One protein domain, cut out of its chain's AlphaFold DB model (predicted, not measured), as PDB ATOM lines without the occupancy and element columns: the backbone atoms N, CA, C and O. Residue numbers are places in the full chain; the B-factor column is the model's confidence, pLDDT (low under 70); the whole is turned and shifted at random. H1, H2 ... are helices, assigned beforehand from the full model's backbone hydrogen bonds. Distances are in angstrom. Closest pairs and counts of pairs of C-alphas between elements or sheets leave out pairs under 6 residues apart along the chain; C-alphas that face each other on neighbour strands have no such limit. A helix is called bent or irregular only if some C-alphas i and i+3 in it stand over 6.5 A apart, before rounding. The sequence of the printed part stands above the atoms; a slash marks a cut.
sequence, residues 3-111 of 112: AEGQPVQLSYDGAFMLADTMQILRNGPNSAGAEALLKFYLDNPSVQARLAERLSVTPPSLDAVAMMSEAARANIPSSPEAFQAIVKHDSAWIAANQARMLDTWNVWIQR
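Overview. This is residues 3 to 111 of the 112 residues of the protein "Mannopine transport system substrate-binding protein" of Bradyrhizobium shewense (UniProt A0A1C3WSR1). A long kinked helix, H6, sticks out free at one end of a loose, open model, while at the other end the short helices H2, H3 and H4 gather in a small cluster and H1 makes a corner with H2, reaching away from the cluster as an arm. H5 sits alone between the cluster and H6, and a long stretch with no named element, residues 3 to 30, runs past H5 and across the model to the far end of H1, where the chain folds back into that helix. The printed part has 109 residues with six named helices, H1 to H6 in order along the chain, and no named strand; the class is all helix. The whole is loose, with a radius of gyration of the C-alphas of 18.1 A and spans of 47 by 47 by 28 A.

Arrangement. H6, residues 91 to 109, is the longest helix and has a kink of 62 degrees near residue 99. It is irregular, with C-alphas 96 and 99 7.9 A apart. It is apart from H5, residues 80 to 85. H5 is also apart from H4, residues 70 to 73. H4 is close to but not clearly touching H2, residues 45 to 55; their closest C-alphas, of Glu 53 and Ala 72, are 5.5 A apart. H2 touches H3, residues 62 to 67, about perpendicular at 74 degrees, and their closest C-alphas, of Pro 45 and Ala 64, are 4.4 A apart. H1, residues 31 to 43, and H2 only just touch, only at the corner by their link, with 3 pairs of C-alphas within 8 A. H1 does so with residues 41 to 42 alone; the closest C-alphas are those of Tyr 41 and Val 47, 6.5 A apart, and the lines are about perpendicular at 89 degrees. Each O i to N i+4 pair is within hydrogen-bond range in H1, H2, H3 and H5, and 13 of 15 are in H6; H4 is too short for such a pair.

Along the chain. H6 runs 23.9 A from C-alpha 91 at (45.999, -50.539, -4.444) to C-alpha 109 at (58.164, -64.400, -19.669). H1 begins with C-alpha 31 at (62.135, -30.265, 1.188) and is 18.0 A long; H2 is 15.2 A long. H5, H3 and H4 measure 9.1 A, 8.7 A and 5.1 A.

Size, cuts and confidence. The C-alphas farthest apart, of Asp 43 and Arg 111, are 49.1 A apart. Residues 3 to 9, 26 to 31 and 90 to 111 stand free. The printed part has no cut, and no link between helices is long. The mean pLDDT of the printed part is 91.2; residue 3 is under 70.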
ATOM      1  N   ALA A   3      47.345 -37.785 -33.752       68.81
ATOM      2  CA  ALA A   3      47.902 -36.447 -34.002       68.81
ATOM      3  C   ALA A   3      49.202 -36.460 -34.834       68.81
ATOM      4  O   ALA A   3      49.599 -35.439 -35.380       68.81
ATOM      5  N   GLU A   4      49.843 -37.625 -34.962       78.88
ATOM      6  CA  GLU A   4      51.042 -37.843 -35.785       78.88
ATOM      7  C   GLU A   4      50.691 -38.464 -37.153       78.88
ATOM      8  O   GLU A   4      51.575 -38.942 -37.858       78.88
ATOM      9  N   GLY A   5      49.404 -38.509 -37.522       83.12
ATOM     10  CA  GLY A   5      48.939 -39.039 -38.808       83.12
ATOM     11  C   GLY A   5      48.858 -40.566 -38.897       83.12
ATOM     12  O   GLY A   5      48.653 -41.096 -39.986       83.12
ATOM     13  N   GLN A   6      48.992 -41.290 -37.782       85.44
ATOM     14  CA  GLN A   6      48.864 -42.749 -37.772       85.44
ATOM     15  C   GLN A   6      47.380 -43.164 -37.769       85.44
ATOM     16  O   GLN A   6      46.594 -42.582 -37.013       85.44
ATOM     17  N   PRO A   7      46.978 -44.191 -38.544       87.81
ATOM     18  CA  PRO A   7      45.590 -44.644 -38.658       87.81
ATOM     19  C   PRO A   7      45.172 -45.521 -37.461       87.81
ATOM     20  O   PRO A   7      44.748 -46.662 -37.623       87.81
ATOM     21  N   VAL A   8      45.317 -44.999 -36.242       86.06
ATOM     22  CA  VAL A   8      45.056 -45.722 -34.986       86.06
ATOM     23  C   VAL A   8      44.037 -44.954 -34.148       86.06
ATOM     24  O   VAL A   8      44.062 -43.721 -34.100       86.06
ATOM     25  N   GLN A   9      43.143 -45.681 -33.478       82.44
ATOM     26  CA  GLN A   9      42.165 -45.131 -32.538       82.44
ATOM     27  C   GLN A   9      42.337 -45.783 -31.164       82.44
ATOM     28  O   GLN A   9      42.731 -46.943 -31.075       82.44
ATOM     29  N   LEU A  10      42.055 -45.021 -30.107       80.19
ATOM     30  CA  LEU A  10      42.086 -45.491 -28.723       80.19
ATOM     31  C   LEU A  10      40.658 -45.781 -28.252       80.19
ATOM     32  O   LEU A  10      39.737 -45.036 -28.585       80.19
ATOM     33  N   SER A  11      40.500 -46.838 -27.462       84.00
ATOM     34  CA  SER A  11      39.292 -47.120 -26.686       84.00
ATOM     35  C   SER A  11      39.643 -47.064 -25.205       84.00
ATOM     36  O   SER A  11      40.728 -47.499 -24.816       84.00
ATOM     37  N   TYR A  12      38.727 -46.543 -24.393       83.81
ATOM     38  CA  TYR A  12      38.852 -46.552 -22.934       83.81
ATOM     39  C   TYR A  12      38.175 -47.762 -22.279       83.81
ATOM     40  O   TYR A  12      38.254 -47.911 -21.064       83.81
ATOM     41  N   ASP A  13      37.536 -48.630 -23.066       87.62
ATOM     42  CA  ASP A  13      36.949 -49.872 -22.563       87.62
ATOM     43  C   ASP A  13      38.036 -50.806 -22.014       87.62
ATOM     44  O   ASP A  13      38.971 -51.179 -22.728       87.62
ATOM     45  N   GLY A  14      37.950 -51.127 -20.721       87.19
ATOM     46  CA  GLY A  14      38.959 -51.918 -20.016       87.19
ATOM     47  C   GLY A  14      40.289 -51.189 -19.803       87.19
ATOM     48  O   GLY A  14      41.272 -51.818 -19.406       87.19
ATOM     49  N   ALA A  15      40.347 -49.879 -20.059       88.75
ATOM     50  CA  ALA A  15      41.546 -49.095 -19.809       88.75
ATOM     51  C   ALA A  15      41.806 -48.956 -18.307       88.75
ATOM     52  O   ALA A  15      40.894 -48.897 -17.482       88.75
ATOM     53  N   PHE A  16      43.081 -48.853 -17.958       87.62
ATOM     54  CA  PHE A  16      43.536 -48.624 -16.597       87.62
ATOM     55  C   PHE A  16      43.941 -47.159 -16.437       87.62
ATOM     56  O   PHE A  16      44.809 -46.679 -17.166       87.62
ATOM     57  N   MET A  17      43.336 -46.449 -15.484       83.12
ATOM     58  CA  MET A  17      43.755 -45.089 -15.142       83.12
ATOM     59  C   MET A  17      44.711 -45.124 -13.959       83.12
ATOM     60  O   MET A  17      44.292 -45.185 -12.801       83.12
ATOM     61  N   LEU A  18      46.001 -45.031 -14.265       82.75
ATOM     62  CA  LEU A  18      47.039 -44.863 -13.263       82.75
ATOM     63  C   LEU A  18      47.298 -43.376 -13.045       82.75
ATOM     64  O   LEU A  18      47.450 -42.614 -13.998       82.75
ATOM     65  N   ALA A  19      47.355 -42.977 -11.779       82.19
ATOM     66  CA  ALA A  19      47.795 -41.646 -11.404       82.19
ATOM     67  C   ALA A  19      49.309 -41.655 -11.184       82.19
ATOM     68  O   ALA A  19      49.810 -42.410 -10.347       82.19
ATOM     69  N   ASP A  20      50.016 -40.769 -11.880       86.50
ATOM     70  CA  ASP A  20      51.381 -40.419 -11.511       86.50
ATOM     71  C   ASP A  20      51.360 -39.549 -10.251       86.50
ATOM     72  O   ASP A  20      50.539 -38.639 -10.105       86.50
ATOM     73  N   THR A  21      52.275 -39.819  -9.322       89.19
ATOM     74  CA  THR A  21      52.365 -39.075  -8.059       89.19
ATOM     75  C   THR A  21      53.652 -38.274  -7.981       89.19
ATOM     76  O   THR A  21      54.732 -38.808  -8.233       89.19
ATOM     77  N   MET A  22      53.559 -37.025  -7.527       91.50
ATOM     78  CA  MET A  22      54.722 -36.264  -7.070       91.50
ATOM     79  C   MET A  22      54.999 -36.597  -5.605       91.50
ATOM     80  O   MET A  22      54.110 -36.485  -4.762       91.50
ATOM     81  N   GLN A  23      56.230 -37.005  -5.298       93.94
ATOM     82  CA  GLN A  23      56.634 -37.418  -3.954       93.94
ATOM     83  C   GLN A  23      57.808 -36.576  -3.455       93.94
ATOM     84  O   GLN A  23      58.719 -36.248  -4.215       93.94
ATOM     85  N   ILE A  24      57.801 -36.254  -2.161       96.00
ATOM     86  CA  ILE A  24      58.908 -35.564  -1.495       96.00
ATOM     87  C   ILE A  24      59.779 -36.609  -0.808       96.00
ATOM     88  O   ILE A  24      59.309 -37.385   0.025       96.00
ATOM     89  N   LEU A  25      61.061 -36.632  -1.167       95.44
ATOM     90  CA  LEU A  25      62.010 -37.581  -0.603       95.44
ATOM     91  C   LEU A  25      62.291 -37.266   0.867       95.44
ATOM     92  O   LEU A  25      62.582 -36.127   1.243       95.44
ATOM     93  N   ARG A  26      62.280 -38.311   1.698       94.94
ATOM     94  CA  ARG A  26      62.746 -38.219   3.083       94.94
ATOM     95  C   ARG A  26      64.207 -37.768   3.091       94.94
ATOM     96  O   ARG A  26      65.030 -38.355   2.394       94.94
ATOM     97  N   ASN A  27      64.522 -36.766   3.914       95.12
ATOM     98  CA  ASN A  27      65.862 -36.178   4.033       95.12
ATOM     99  C   ASN A  27      66.405 -35.593   2.713       95.12
ATOM    100  O   ASN A  27      67.618 -35.529   2.518       95.12
ATOM    101  N   GLY A  28      65.520 -35.180   1.799       95.31
ATOM    102  CA  GLY A  28      65.921 -34.466   0.594       95.31
ATOM    103  C   GLY A  28      66.645 -33.151   0.925       95.31
ATOM    104  O   GLY A  28      66.358 -32.526   1.947       95.31
ATOM    105  N   PRO A  29      67.560 -32.686   0.059       96.94
ATOM    106  CA  PRO A  29      68.383 -31.507   0.336       96.94
ATOM    107  C   PRO A  29      67.591 -30.186   0.355       96.94
ATOM    108  O   PRO A  29      68.108 -29.178   0.823       96.94
ATOM    109  N   ASN A  30      66.356 -30.172  -0.164       97.56
ATOM    110  CA  ASN A  30      65.493 -28.989  -0.203       97.56
ATOM    111  C   ASN A  30      63.997 -29.359  -0.132       97.56
ATOM    112  O   ASN A  30      63.249 -29.173  -1.095       97.56
ATOM    113  N   SER A  31      63.550 -29.902   1.003       96.50
ATOM    114  CA  SER A  31      62.135 -30.265   1.188       96.50
ATOM    115  C   SER A  31      61.198 -29.058   1.088       96.50
ATOM    116  O   SER A  31      60.167 -29.154   0.437       96.50
ATOM    117  N   ALA A  32      61.586 -27.901   1.634       96.75
ATOM    118  CA  ALA A  32      60.765 -26.688   1.584       96.75
ATOM    119  C   ALA A  32      60.496 -26.215   0.142       96.75
ATOM    120  O   ALA A  32      59.371 -25.860  -0.202       96.75
ATOM    121  N   GLY A  33      61.509 -26.250  -0.731       98.19
ATOM    122  CA  GLY A  33      61.334 -25.943  -2.151       98.19
ATOM    123  C   GLY A  33      60.467 -26.973  -2.880       98.19
ATOM    124  O   GLY A  33      59.655 -26.596  -3.723       98.19
ATOM    125  N   ALA A  34      60.595 -28.258  -2.537       98.06
ATOM    126  CA  ALA A  34      59.749 -29.311  -3.096       98.06
ATOM    127  C   ALA A  34      58.273 -29.140  -2.688       98.06
ATOM    128  O   ALA A  34      57.387 -29.255  -3.534       98.06
ATOM    129  N   GLU A  35      58.008 -28.795  -1.426       97.50
ATOM    130  CA  GLU A  35      56.664 -28.469  -0.933       97.50
ATOM    131  C   GLU A  35      56.090 -27.239  -1.642       97.50
ATOM    132  O   GLU A  35      54.945 -27.266  -2.089       97.50
ATOM    133  N   ALA A  36      56.892 -26.182  -1.811       98.19
ATOM    134  CA  ALA A  36      56.472 -24.978  -2.523       98.19
ATOM    135  C   ALA A  36      56.124 -25.265  -3.994       98.19
ATOM    136  O   ALA A  36      55.122 -24.757  -4.498       98.19
ATOM    137  N   LEU A  37      56.909 -26.108  -4.674       97.94
ATOM    138  CA  LEU A  37      56.634 -26.528  -6.047       97.94
ATOM    139  C   LEU A  37      55.340 -27.347  -6.142       97.94
ATOM    140  O   LEU A  37      54.510 -27.089  -7.015       97.94
ATOM    141  N   LEU A  38      55.148 -28.306  -5.233       96.81
ATOM    142  CA  LEU A  38      53.937 -29.124  -5.192       96.81
ATOM    143  C   LEU A  38      52.700 -28.259  -4.924       96.81
ATOM    144  O   LEU A  38      51.701 -28.383  -5.630       96.81
ATOM    145  N   LYS A  39      52.791 -27.333  -3.964       97.19
ATOM    146  CA  LYS A  39      51.732 -26.362  -3.674       97.19
ATOM    147  C   LYS A  39      51.410 -25.504  -4.896       97.19
ATOM    148  O   LYS A  39      50.243 -25.369  -5.243       97.19
ATOM    149  N   PHE A  40      52.425 -24.971  -5.578       97.94
ATOM    150  CA  PHE A  40      52.225 -24.190  -6.797       97.94
ATOM    151  C   PHE A  40      51.450 -24.980  -7.859       97.94
ATOM    152  O   PHE A  40      50.491 -24.461  -8.420       97.94
ATOM    153  N   TYR A  41      51.806 -26.239  -8.112       97.44
ATOM    154  CA  TYR A  41      51.069 -27.060  -9.073       97.44
ATOM    155  C   TYR A  41      49.612 -27.307  -8.643       97.44
ATOM    156  O   TYR A  41      48.691 -27.145  -9.448       97.44
ATOM    157  N   LEU A  42      49.390 -27.683  -7.380       95.62
ATOM    158  CA  LEU A  42      48.060 -28.036  -6.872       95.62
ATOM    159  C   LEU A  42      47.109 -26.833  -6.819       95.62
ATOM    160  O   LEU A  42      45.939 -26.981  -7.162       95.62
ATOM    161  N   ASP A  43      47.616 -25.648  -6.476       97.50
ATOM    162  CA  ASP A  43      46.811 -24.428  -6.333       97.50
ATOM    163  C   ASP A  43      46.488 -23.736  -7.672       97.50
ATOM    164  O   ASP A  43      45.724 -22.773  -7.694       97.50
ATOM    165  N   ASN A  44      47.069 -24.178  -8.796       98.12
ATOM    166  CA  ASN A  44      46.949 -23.485 -10.083       98.12
ATOM    167  C   ASN A  44      46.337 -24.383 -11.178       98.12
ATOM    168  O   ASN A  44      47.074 -24.963 -11.982       98.12
ATOM    169  N   PRO A  45      44.993 -24.454 -11.299       97.81
ATOM    170  CA  PRO A  45      44.320 -25.243 -12.335       97.81
ATOM    171  C   PRO A  45      44.760 -24.913 -13.767       97.81
ATOM    172  O   PRO A  45      44.859 -25.804 -14.605       97.81
ATOM    173  N   SER A  46      45.110 -23.655 -14.052       97.88
ATOM    174  CA  SER A  46      45.612 -23.239 -15.369       97.88
ATOM    175  C   SER A  46      46.971 -23.860 -15.718       97.88
ATOM    176  O   SER A  46      47.223 -24.204 -16.875       97.88
ATOM    177  N   VAL A  47      47.842 -24.051 -14.721       97.62
ATOM    178  CA  VAL A  47      49.125 -24.752 -14.876       97.62
ATOM    179  C   VAL A  47      48.872 -26.231 -15.148       97.62
ATOM    180  O   VAL A  47      49.474 -26.791 -16.067       97.62
ATOM    181  N   GLN A  48      47.949 -26.846 -14.405       97.25
ATOM    182  CA  GLN A  48      47.555 -28.240 -14.617       97.25
ATOM    183  C   GLN A  48      46.966 -28.449 -16.016       97.25
ATOM    184  O   GLN A  48      47.380 -29.379 -16.700       97.25
ATOM    185  N   ALA A  49      46.076 -27.560 -16.469       96.62
ATOM    186  CA  ALA A  49      45.461 -27.616 -17.793       96.62
ATOM    187  C   ALA A  49      46.520 -27.543 -18.898       96.62
ATOM    188  O   ALA A  49      46.593 -28.427 -19.744       96.62
ATOM    189  N   ARG A  50      47.419 -26.549 -18.848       96.50
ATOM    190  CA  ARG A  50      48.495 -26.408 -19.841       96.50
ATOM    191  C   ARG A  50      49.411 -27.636 -19.887       96.50
ATOM    192  O   ARG A  50      49.847 -28.027 -20.970       96.50
ATOM    193  N   LEU A  51      49.732 -28.224 -18.733       94.94
ATOM    194  CA  LEU A  51      50.530 -29.449 -18.672       94.94
ATOM    195  C   LEU A  51      49.769 -30.635 -19.283       94.94
ATOM    196  O   LEU A  51      50.322 -31.352 -20.116       94.94
ATOM    197  N   ALA A  52      48.502 -30.796 -18.902       93.94
ATOM    198  CA  ALA A  52      47.611 -31.845 -19.378       93.94
ATOM    199  C   ALA A  52      47.445 -31.829 -20.898       93.94
ATOM    200  O   ALA A  52      47.608 -32.863 -21.538       93.94
ATOM    201  N   GLU A  53      47.206 -30.661 -21.499       93.56
ATOM    202  CA  GLU A  53      47.089 -30.532 -22.955       93.56
ATOM    203  C   GLU A  53      48.372 -30.931 -23.675       93.56
ATOM    204  O   GLU A  53      48.339 -31.645 -24.676       93.56
ATOM    205  N   ARG A  54      49.520 -30.483 -23.156       91.94
ATOM    206  CA  ARG A  54      50.814 -30.739 -23.786       91.94
ATOM    207  C   ARG A  54      51.208 -32.212 -23.729       91.94
ATOM    208  O   ARG A  54      51.905 -32.676 -24.626       91.94
ATOM    209  N   LEU A  55      50.802 -32.916 -22.677       90.25
ATOM    210  CA  LEU A  55      51.152 -34.318 -22.452       90.25
ATOM    211  C   LEU A  55      50.018 -35.293 -22.791       90.25
ATOM    212  O   LEU A  55      50.235 -36.497 -22.738       90.25
ATOM    213  N   SER A  56      48.834 -34.796 -23.165       88.94
ATOM    214  CA  SER A  56      47.624 -35.606 -23.377       88.94
ATOM    215  C   SER A  56      47.281 -36.490 -22.167       88.94
ATOM    216  O   SER A  56      46.999 -37.677 -22.316       88.94
ATOM    217  N   VAL A  57      47.323 -35.910 -20.961       89.69
ATOM    218  CA  VAL A  57      47.001 -36.593 -19.691       89.69
ATOM    219  C   VAL A  57      45.803 -35.948 -18.998       89.69
ATOM    220  O   VAL A  57      45.528 -34.768 -19.201       89.69
ATOM    221  N   THR A  58      45.103 -36.698 -18.148       90.38
ATOM    222  CA  THR A  58      44.014 -36.159 -17.319       90.38
ATOM    223  C   THR A  58      44.594 -35.423 -16.101       90.38
ATOM    224  O   THR A  58      45.309 -36.048 -15.314       90.38
ATOM    225  N   PRO A  59      44.316 -34.119 -15.902       92.69
ATOM    226  CA  PRO A  59      44.748 -33.409 -14.700       92.69
ATOM    227  C   PRO A  59      43.909 -33.829 -13.478       92.69
ATOM    228  O   PRO A  59      42.760 -34.242 -13.634       92.69
ATOM    229  N   PRO A  60      44.434 -33.679 -12.248       88.94
ATOM    230  CA  PRO A  60      43.699 -34.051 -11.038       88.94
ATOM    231  C   PRO A  60      42.551 -33.083 -10.690       88.94
ATOM    232  O   PRO A  60      41.634 -33.468  -9.970       88.94
ATOM    233  N   SER A  61      42.584 -31.834 -11.174       91.38
ATOM    234  CA  SER A  61      41.525 -30.841 -10.949       91.38
ATOM    235  C   SER A  61      40.468 -30.844 -12.058       91.38
ATOM    236  O   SER A  61      40.795 -30.730 -13.240       91.38
ATOM    237  N   LEU A  62      39.187 -30.865 -11.677       90.00
ATOM    238  CA  LEU A  62      38.071 -30.667 -12.613       90.00
ATOM    239  C   LEU A  62      38.051 -29.249 -13.204       90.00
ATOM    240  O   LEU A  62      37.710 -29.083 -14.375       90.00
ATOM    241  N   ASP A  63      38.490 -28.241 -12.444       94.56
ATOM    242  CA  ASP A  63      38.623 -26.873 -12.956       94.56
ATOM    243  C   ASP A  63      39.681 -26.812 -14.062       94.56
ATOM    244  O   ASP A  63      39.503 -26.123 -15.064       94.56
ATOM    245  N   ALA A  64      40.761 -27.588 -13.928       95.50
ATOM    246  CA  ALA A  64      41.775 -27.695 -14.969       95.50
ATOM    247  C   ALA A  64      41.204 -28.342 -16.239       95.50
ATOM    248  O   ALA A  64      41.446 -27.835 -17.332       95.50
ATOM    249  N   VAL A  65      40.388 -29.396 -16.111       92.94
ATOM    250  CA  VAL A  65      39.675 -29.999 -17.254       92.94
ATOM    251  C   VAL A  65      38.781 -28.965 -17.950       92.94
ATOM    252  O   VAL A  65      38.779 -28.873 -19.178       92.94
ATOM    253  N   ALA A  66      38.053 -28.142 -17.190       93.12
ATOM    254  CA  ALA A  66      37.205 -27.090 -17.750       93.12
ATOM    255  C   ALA A  66      38.007 -26.021 -18.520       93.12
ATOM    256  O   ALA A  66      37.510 -25.485 -19.513       93.12
ATOM    257  N   MET A  67      39.252 -25.758 -18.109       96.25
ATOM    258  CA  MET A  67      40.170 -24.813 -18.760       96.25
ATOM    259  C   MET A  67      40.865 -25.367 -20.016       96.25
ATOM    260  O   MET A  67      41.426 -24.582 -20.778       96.25
ATOM    261  N   MET A  68      40.845 -26.683 -20.249       95.25
ATOM    262  CA  MET A  68      41.414 -27.289 -21.458       95.25
ATOM    263  C   MET A  68      40.573 -26.973 -22.705       95.25
ATOM    264  O   MET A  68      39.347 -26.850 -22.656       95.25
ATOM    265  N   SER A  69      41.235 -26.912 -23.853       93.81
ATOM    266  CA  SER A  69      40.636 -26.880 -25.181       93.81
ATOM    267  C   SER A  69      39.784 -28.121 -25.440       93.81
ATOM    268  O   SER A  69      40.044 -29.218 -24.940       93.81
ATOM    269  N   GLU A  70      38.762 -27.960 -26.276       91.38
ATOM    270  CA  GLU A  70      37.872 -29.054 -26.664       91.38
ATOM    271  C   GLU A  70      38.636 -30.216 -27.314       91.38
ATOM    272  O   GLU A  70      38.409 -31.375 -26.972       91.38
ATOM    273  N   ALA A  71      39.607 -29.898 -28.176       88.44
ATOM    274  CA  ALA A  71      40.461 -30.889 -28.819       88.44
ATOM    275  C   ALA A  71      41.284 -31.700 -27.804       88.44
ATOM    276  O   ALA A  71      41.430 -32.910 -27.967       88.44
ATOM    277  N   ALA A  72      41.803 -31.062 -26.750       90.44
ATOM    278  CA  ALA A  72      42.535 -31.768 -25.705       90.44
ATOM    279  C   ALA A  72      41.604 -32.613 -24.823       90.44
ATOM    280  O   ALA A  72      41.925 -33.764 -24.540       90.44
ATOM    281  N   ARG A  73      40.426 -32.089 -24.452       89.56
ATOM    282  CA  ARG A  73      39.415 -32.845 -23.689       89.56
ATOM    283  C   ARG A  73      38.953 -34.104 -24.415       89.56
ATOM    284  O   ARG A  73      38.788 -35.133 -23.780       89.56
ATOM    285  N   ALA A  74      38.806 -34.053 -25.739       86.12
ATOM    286  CA  ALA A  74      38.422 -35.215 -26.541       86.12
ATOM    287  C   ALA A  74      39.455 -36.362 -26.509       86.12
ATOM    288  O   ALA A  74      39.126 -37.493 -26.860       86.12
ATOM    289  N   ASN A  75      40.696 -36.081 -26.096       83.69
ATOM    290  CA  ASN A  75      41.784 -37.057 -26.028       83.69
ATOM    291  C   ASN A  75      42.038 -37.593 -24.616       83.69
ATOM    292  O   ASN A  75      42.963 -38.379 -24.446       83.69
ATOM    293  N   ILE A  76      41.241 -37.204 -23.621       86.50
ATOM    294  CA  ILE A  76      41.342 -37.714 -22.253       86.50
ATOM    295  C   ILE A  76      39.981 -38.247 -21.792       86.50
ATOM    296  O   ILE A  76      38.941 -37.763 -22.244       86.50
ATOM    297  N   PRO A  77      39.935 -39.227 -20.880       84.50
ATOM    298  CA  PRO A  77      38.689 -39.576 -20.216       84.50
ATOM    299  C   PRO A  77      38.285 -38.412 -19.298       84.50
ATOM    300  O   PRO A  77      38.924 -38.160 -18.276       84.50
ATOM    301  N   SER A  78      37.258 -37.661 -19.701       77.00
ATOM    302  CA  SER A  78      36.781 -36.474 -18.975       77.00
ATOM    303  C   SER A  78      35.288 -36.494 -18.640       77.00
ATOM    304  O   SER A  78      34.815 -35.565 -17.989       77.00
ATOM    305  N   SER A  79      34.533 -37.506 -19.084       78.00
ATOM    306  CA  SER A  79      33.109 -37.662 -18.761       78.00
ATOM    307  C   SER A  79      32.892 -38.759 -17.713       78.00
ATOM    308  O   SER A  79      33.679 -39.711 -17.667       78.00
ATOM    309  N   PRO A  80      31.833 -38.681 -16.886       76.94
ATOM    310  CA  PRO A  80      31.481 -39.749 -15.950       76.94
ATOM    311  C   PRO A  80      31.370 -41.130 -16.612       76.94
ATOM    312  O   PRO A  80      31.803 -42.120 -16.033       76.94
ATOM    313  N   GLU A  81      30.848 -41.200 -17.837       79.88
ATOM    314  CA  GLU A  81      30.711 -42.437 -18.616       79.88
ATOM    315  C   GLU A  81      32.079 -42.994 -19.029       79.88
ATOM    316  O   GLU A  81      32.315 -44.194 -18.913       79.88
ATOM    317  N   ALA A  82      33.012 -42.130 -19.443       77.62
ATOM    318  CA  ALA A  82      34.384 -42.542 -19.735       77.62
ATOM    319  C   ALA A  82      35.075 -43.110 -18.483       77.62
ATOM    320  O   ALA A  82      35.811 -44.088 -18.580       77.62
ATOM    321  N   PHE A  83      34.791 -42.555 -17.301       78.62
ATOM    322  CA  PHE A  83      35.294 -43.091 -16.034       78.62
ATOM    323  C   PHE A  83      34.653 -44.425 -15.628       78.62
ATOM    324  O   PHE A  83      35.302 -45.199 -14.930       78.62
ATOM    325  N   GLN A  84      33.425 -44.729 -16.060       84.31
ATOM    326  CA  GLN A  84      32.795 -46.034 -15.804       84.31
ATOM    327  C   GLN A  84      33.437 -47.171 -16.604       84.31
ATOM    328  O   GLN A  84      33.470 -48.303 -16.127       84.31
ATOM    329  N   ALA A  85      33.951 -46.880 -17.802       82.81
ATOM    330  CA  ALA A  85      34.649 -47.857 -18.642       82.81
ATOM    331  C   ALA A  85      36.066 -48.191 -18.133       82.81
ATOM    332  O   ALA A  85      36.652 -49.202 -18.524       82.81
ATOM    333  N   ILE A  86      36.611 -47.345 -17.254       85.81
ATOM    334  CA  ILE A  86      37.954 -47.482 -16.698       85.81
ATOM    335  C   ILE A  86      37.948 -48.451 -15.517       85.81
ATOM    336  O   ILE A  86      37.163 -48.340 -14.574       85.81
ATOM    337  N   VAL A  87      38.910 -49.369 -15.517       88.31
ATOM    338  CA  VAL A  87      39.154 -50.269 -14.393       88.31
ATOM    339  C   VAL A  87      39.829 -49.496 -13.263       88.31
ATOM    340  O   VAL A  87      40.949 -48.999 -13.398       88.31
ATOM    341  N   LYS A  88      39.160 -49.426 -12.109       83.50
ATOM    342  CA  LYS A  88      39.737 -48.850 -10.893       83.50
ATOM    343  C   LYS A  88      40.747 -49.816 -10.276       83.50
ATOM    344  O   LYS A  88      40.413 -50.951  -9.945       83.50
ATOM    345  N   HIS A  89      41.967 -49.336 -10.063       86.31
ATOM    346  CA  HIS A  89      43.004 -50.096  -9.370       86.31
ATOM    347  C   HIS A  89      42.655 -50.313  -7.894       86.31
ATOM    348  O   HIS A  89      42.361 -49.358  -7.172       86.31
ATOM    349  N   ASP A  90      42.766 -51.557  -7.430       90.31
ATOM    350  CA  ASP A  90      42.774 -51.886  -6.005       90.31
ATOM    351  C   ASP A  90      44.219 -51.865  -5.494       90.31
ATOM    352  O   ASP A  90      44.966 -52.839  -5.612       90.31
ATOM    353  N   SER A  91      44.637 -50.721  -4.949       88.50
ATOM    354  CA  SER A  91      45.999 -50.539  -4.444       88.50
ATOM    355  C   SER A  91      46.330 -51.467  -3.273       88.50
ATOM    356  O   SER A  91      47.482 -51.886  -3.149       88.50
ATOM    357  N   ALA A  92      45.348 -51.833  -2.445       93.50
ATOM    358  CA  ALA A  92      45.553 -52.724  -1.308       93.50
ATOM    359  C   ALA A  92      45.792 -54.162  -1.779       93.50
ATOM    360  O   ALA A  92      46.743 -54.811  -1.335       93.50
ATOM    361  N   TRP A  93      44.985 -54.640  -2.730       95.19
ATOM    362  CA  TRP A  93      45.190 -55.952  -3.336       95.19
ATOM    363  C   TRP A  93      46.530 -56.026  -4.065       95.19
ATOM    364  O   TRP A  93      47.263 -57.003  -3.886       95.19
ATOM    365  N   ILE A  94      46.878 -54.991  -4.841       93.81
ATOM    366  CA  ILE A  94      48.159 -54.918  -5.556       93.81
ATOM    367  C   ILE A  94      49.312 -54.996  -4.555       93.81
ATOM    368  O   ILE A  94      50.157 -55.876  -4.695       93.81
ATOM    369  N   ALA A  95      49.320 -54.161  -3.514       94.56
ATOM    370  CA  ALA A  95      50.381 -54.163  -2.507       94.56
ATOM    371  C   ALA A  95      50.525 -55.524  -1.800       94.56
ATOM    372  O   ALA A  95      51.642 -55.991  -1.584       94.56
ATOM    373  N   ALA A  96      49.411 -56.199  -1.498       98.00
ATOM    374  CA  ALA A  96      49.418 -57.516  -0.860       98.00
ATOM    375  C   ALA A  96      49.901 -58.655  -1.783       98.00
ATOM    376  O   ALA A  96      50.370 -59.682  -1.294       98.00
ATOM    377  N   ASN A  97      49.791 -58.499  -3.108       97.94
ATOM    378  CA  ASN A  97      50.080 -59.559  -4.083       97.94
ATOM    379  C   ASN A  97      51.300 -59.287  -4.974       97.94
ATOM    380  O   ASN A  97      51.698 -60.178  -5.727       97.94
ATOM    381  N   GLN A  98      51.894 -58.093  -4.909       97.00
ATOM    382  CA  GLN A  98      52.906 -57.627  -5.861       97.00
ATOM    383  C   GLN A  98      54.100 -58.580  -5.982       97.00
ATOM    384  O   GLN A  98      54.487 -58.916  -7.098       97.00
ATOM    385  N   ALA A  99      54.646 -59.060  -4.860       97.50
ATOM    386  CA  ALA A  99      55.784 -59.981  -4.868       97.50
ATOM    387  C   ALA A  99      55.451 -61.300  -5.590       97.50
ATOM    388  O   ALA A  99      56.135 -61.688  -6.533       97.50
ATOM    389  N   ARG A 100      54.327 -61.936  -5.226       97.88
ATOM    390  CA  ARG A 100      53.857 -63.182  -5.857       97.88
ATOM    391  C   ARG A 100      53.612 -63.006  -7.359       97.88
ATOM    392  O   ARG A 100      53.928 -63.895  -8.151       97.88
ATOM    393  N   MET A 101      53.015 -61.879  -7.745       97.38
ATOM    394  CA  MET A 101      52.749 -61.540  -9.145       97.38
ATOM    395  C   MET A 101      54.051 -61.385  -9.934       97.38
ATOM    396  O   MET A 101      54.154 -61.934 -11.028       97.38
ATOM    397  N   LEU A 102      55.045 -60.693  -9.370       97.31
ATOM    398  CA  LEU A 102      56.344 -60.476 -10.004       97.31
ATOM    399  C   LEU A 102      57.093 -61.792 -10.240       97.31
ATOM    400  O   LEU A 102      57.571 -62.027 -11.348       97.31
ATOM    401  N   ASP A 103      57.132 -62.676  -9.242       97.31
ATOM    402  CA  ASP A 103      57.775 -63.989  -9.376       97.31
ATOM    403  C   ASP A 103      57.108 -64.827 -10.471       97.31
ATOM    404  O   ASP A 103      57.775 -65.391 -11.341       97.31
ATOM    405  N   THR A 104      55.771 -64.855 -10.474       96.81
ATOM    406  CA  THR A 104      54.990 -65.587 -11.481       96.81
ATOM    407  C   THR A 104      55.233 -65.028 -12.885       96.81
ATOM    408  O   THR A 104      55.433 -65.792 -13.830       96.81
ATOM    409  N   TRP A 105      55.245 -63.699 -13.022       97.31
ATOM    410  CA  TRP A 105      55.500 -63.015 -14.287       97.31
ATOM    411  C   TRP A 105      56.900 -63.312 -14.831       97.31
ATOM    412  O   TRP A 105      57.041 -63.666 -16.001       97.31
ATOM    413  N   ASN A 106      57.924 -63.239 -13.976       97.06
ATOM    414  CA  ASN A 106      59.311 -63.505 -14.356       97.06
ATOM    415  C   ASN A 106      59.498 -64.940 -14.858       97.06
ATOM    416  O   ASN A 106      60.146 -65.154 -15.881       97.06
ATOM    417  N   VAL A 107      58.890 -65.920 -14.181       96.69
ATOM    418  CA  VAL A 107      58.917 -67.319 -14.630       96.69
ATOM    419  C   VAL A 107      58.206 -67.488 -15.971       96.69
ATOM    420  O   VAL A 107      58.656 -68.270 -16.806       96.69
ATOM    421  N   TRP A 108      57.091 -66.791 -16.186       97.00
ATOM    422  CA  TRP A 108      56.307 -66.916 -17.412       97.00
ATOM    423  C   TRP A 108      57.023 -66.321 -18.631       97.00
ATOM    424  O   TRP A 108      57.113 -66.991 -19.658       97.00
ATOM    425  N   ILE A 109      57.573 -65.108 -18.520       96.31
ATOM    426  CA  ILE A 109      58.164 -64.400 -19.669       96.31
ATOM    427  C   ILE A 109      59.473 -65.033 -20.158       96.31
ATOM    428  O   ILE A 109      59.804 -64.925 -21.330       96.31
ATOM    429  N   GLN A 110      60.195 -65.740 -19.285       94.75
ATOM    430  CA  GLN A 110      61.427 -66.457 -19.639       94.75
ATOM    431  C   GLN A 110      61.182 -67.778 -20.385       94.75
ATOM    432  O   GLN A 110      62.136 -68.407 -20.836       94.75
ATOM    433  N   ARG A 111      59.927 -68.240 -20.481       87.81
ATOM    434  CA  ARG A 111      59.554 -69.466 -21.214       87.81
ATOM    435  C   ARG A 111      59.191 -69.212 -22.681       87.81
ATOM    436  O   ARG A 111      58.848 -70.174 -23.365       87.81
TER     437      ARG A 111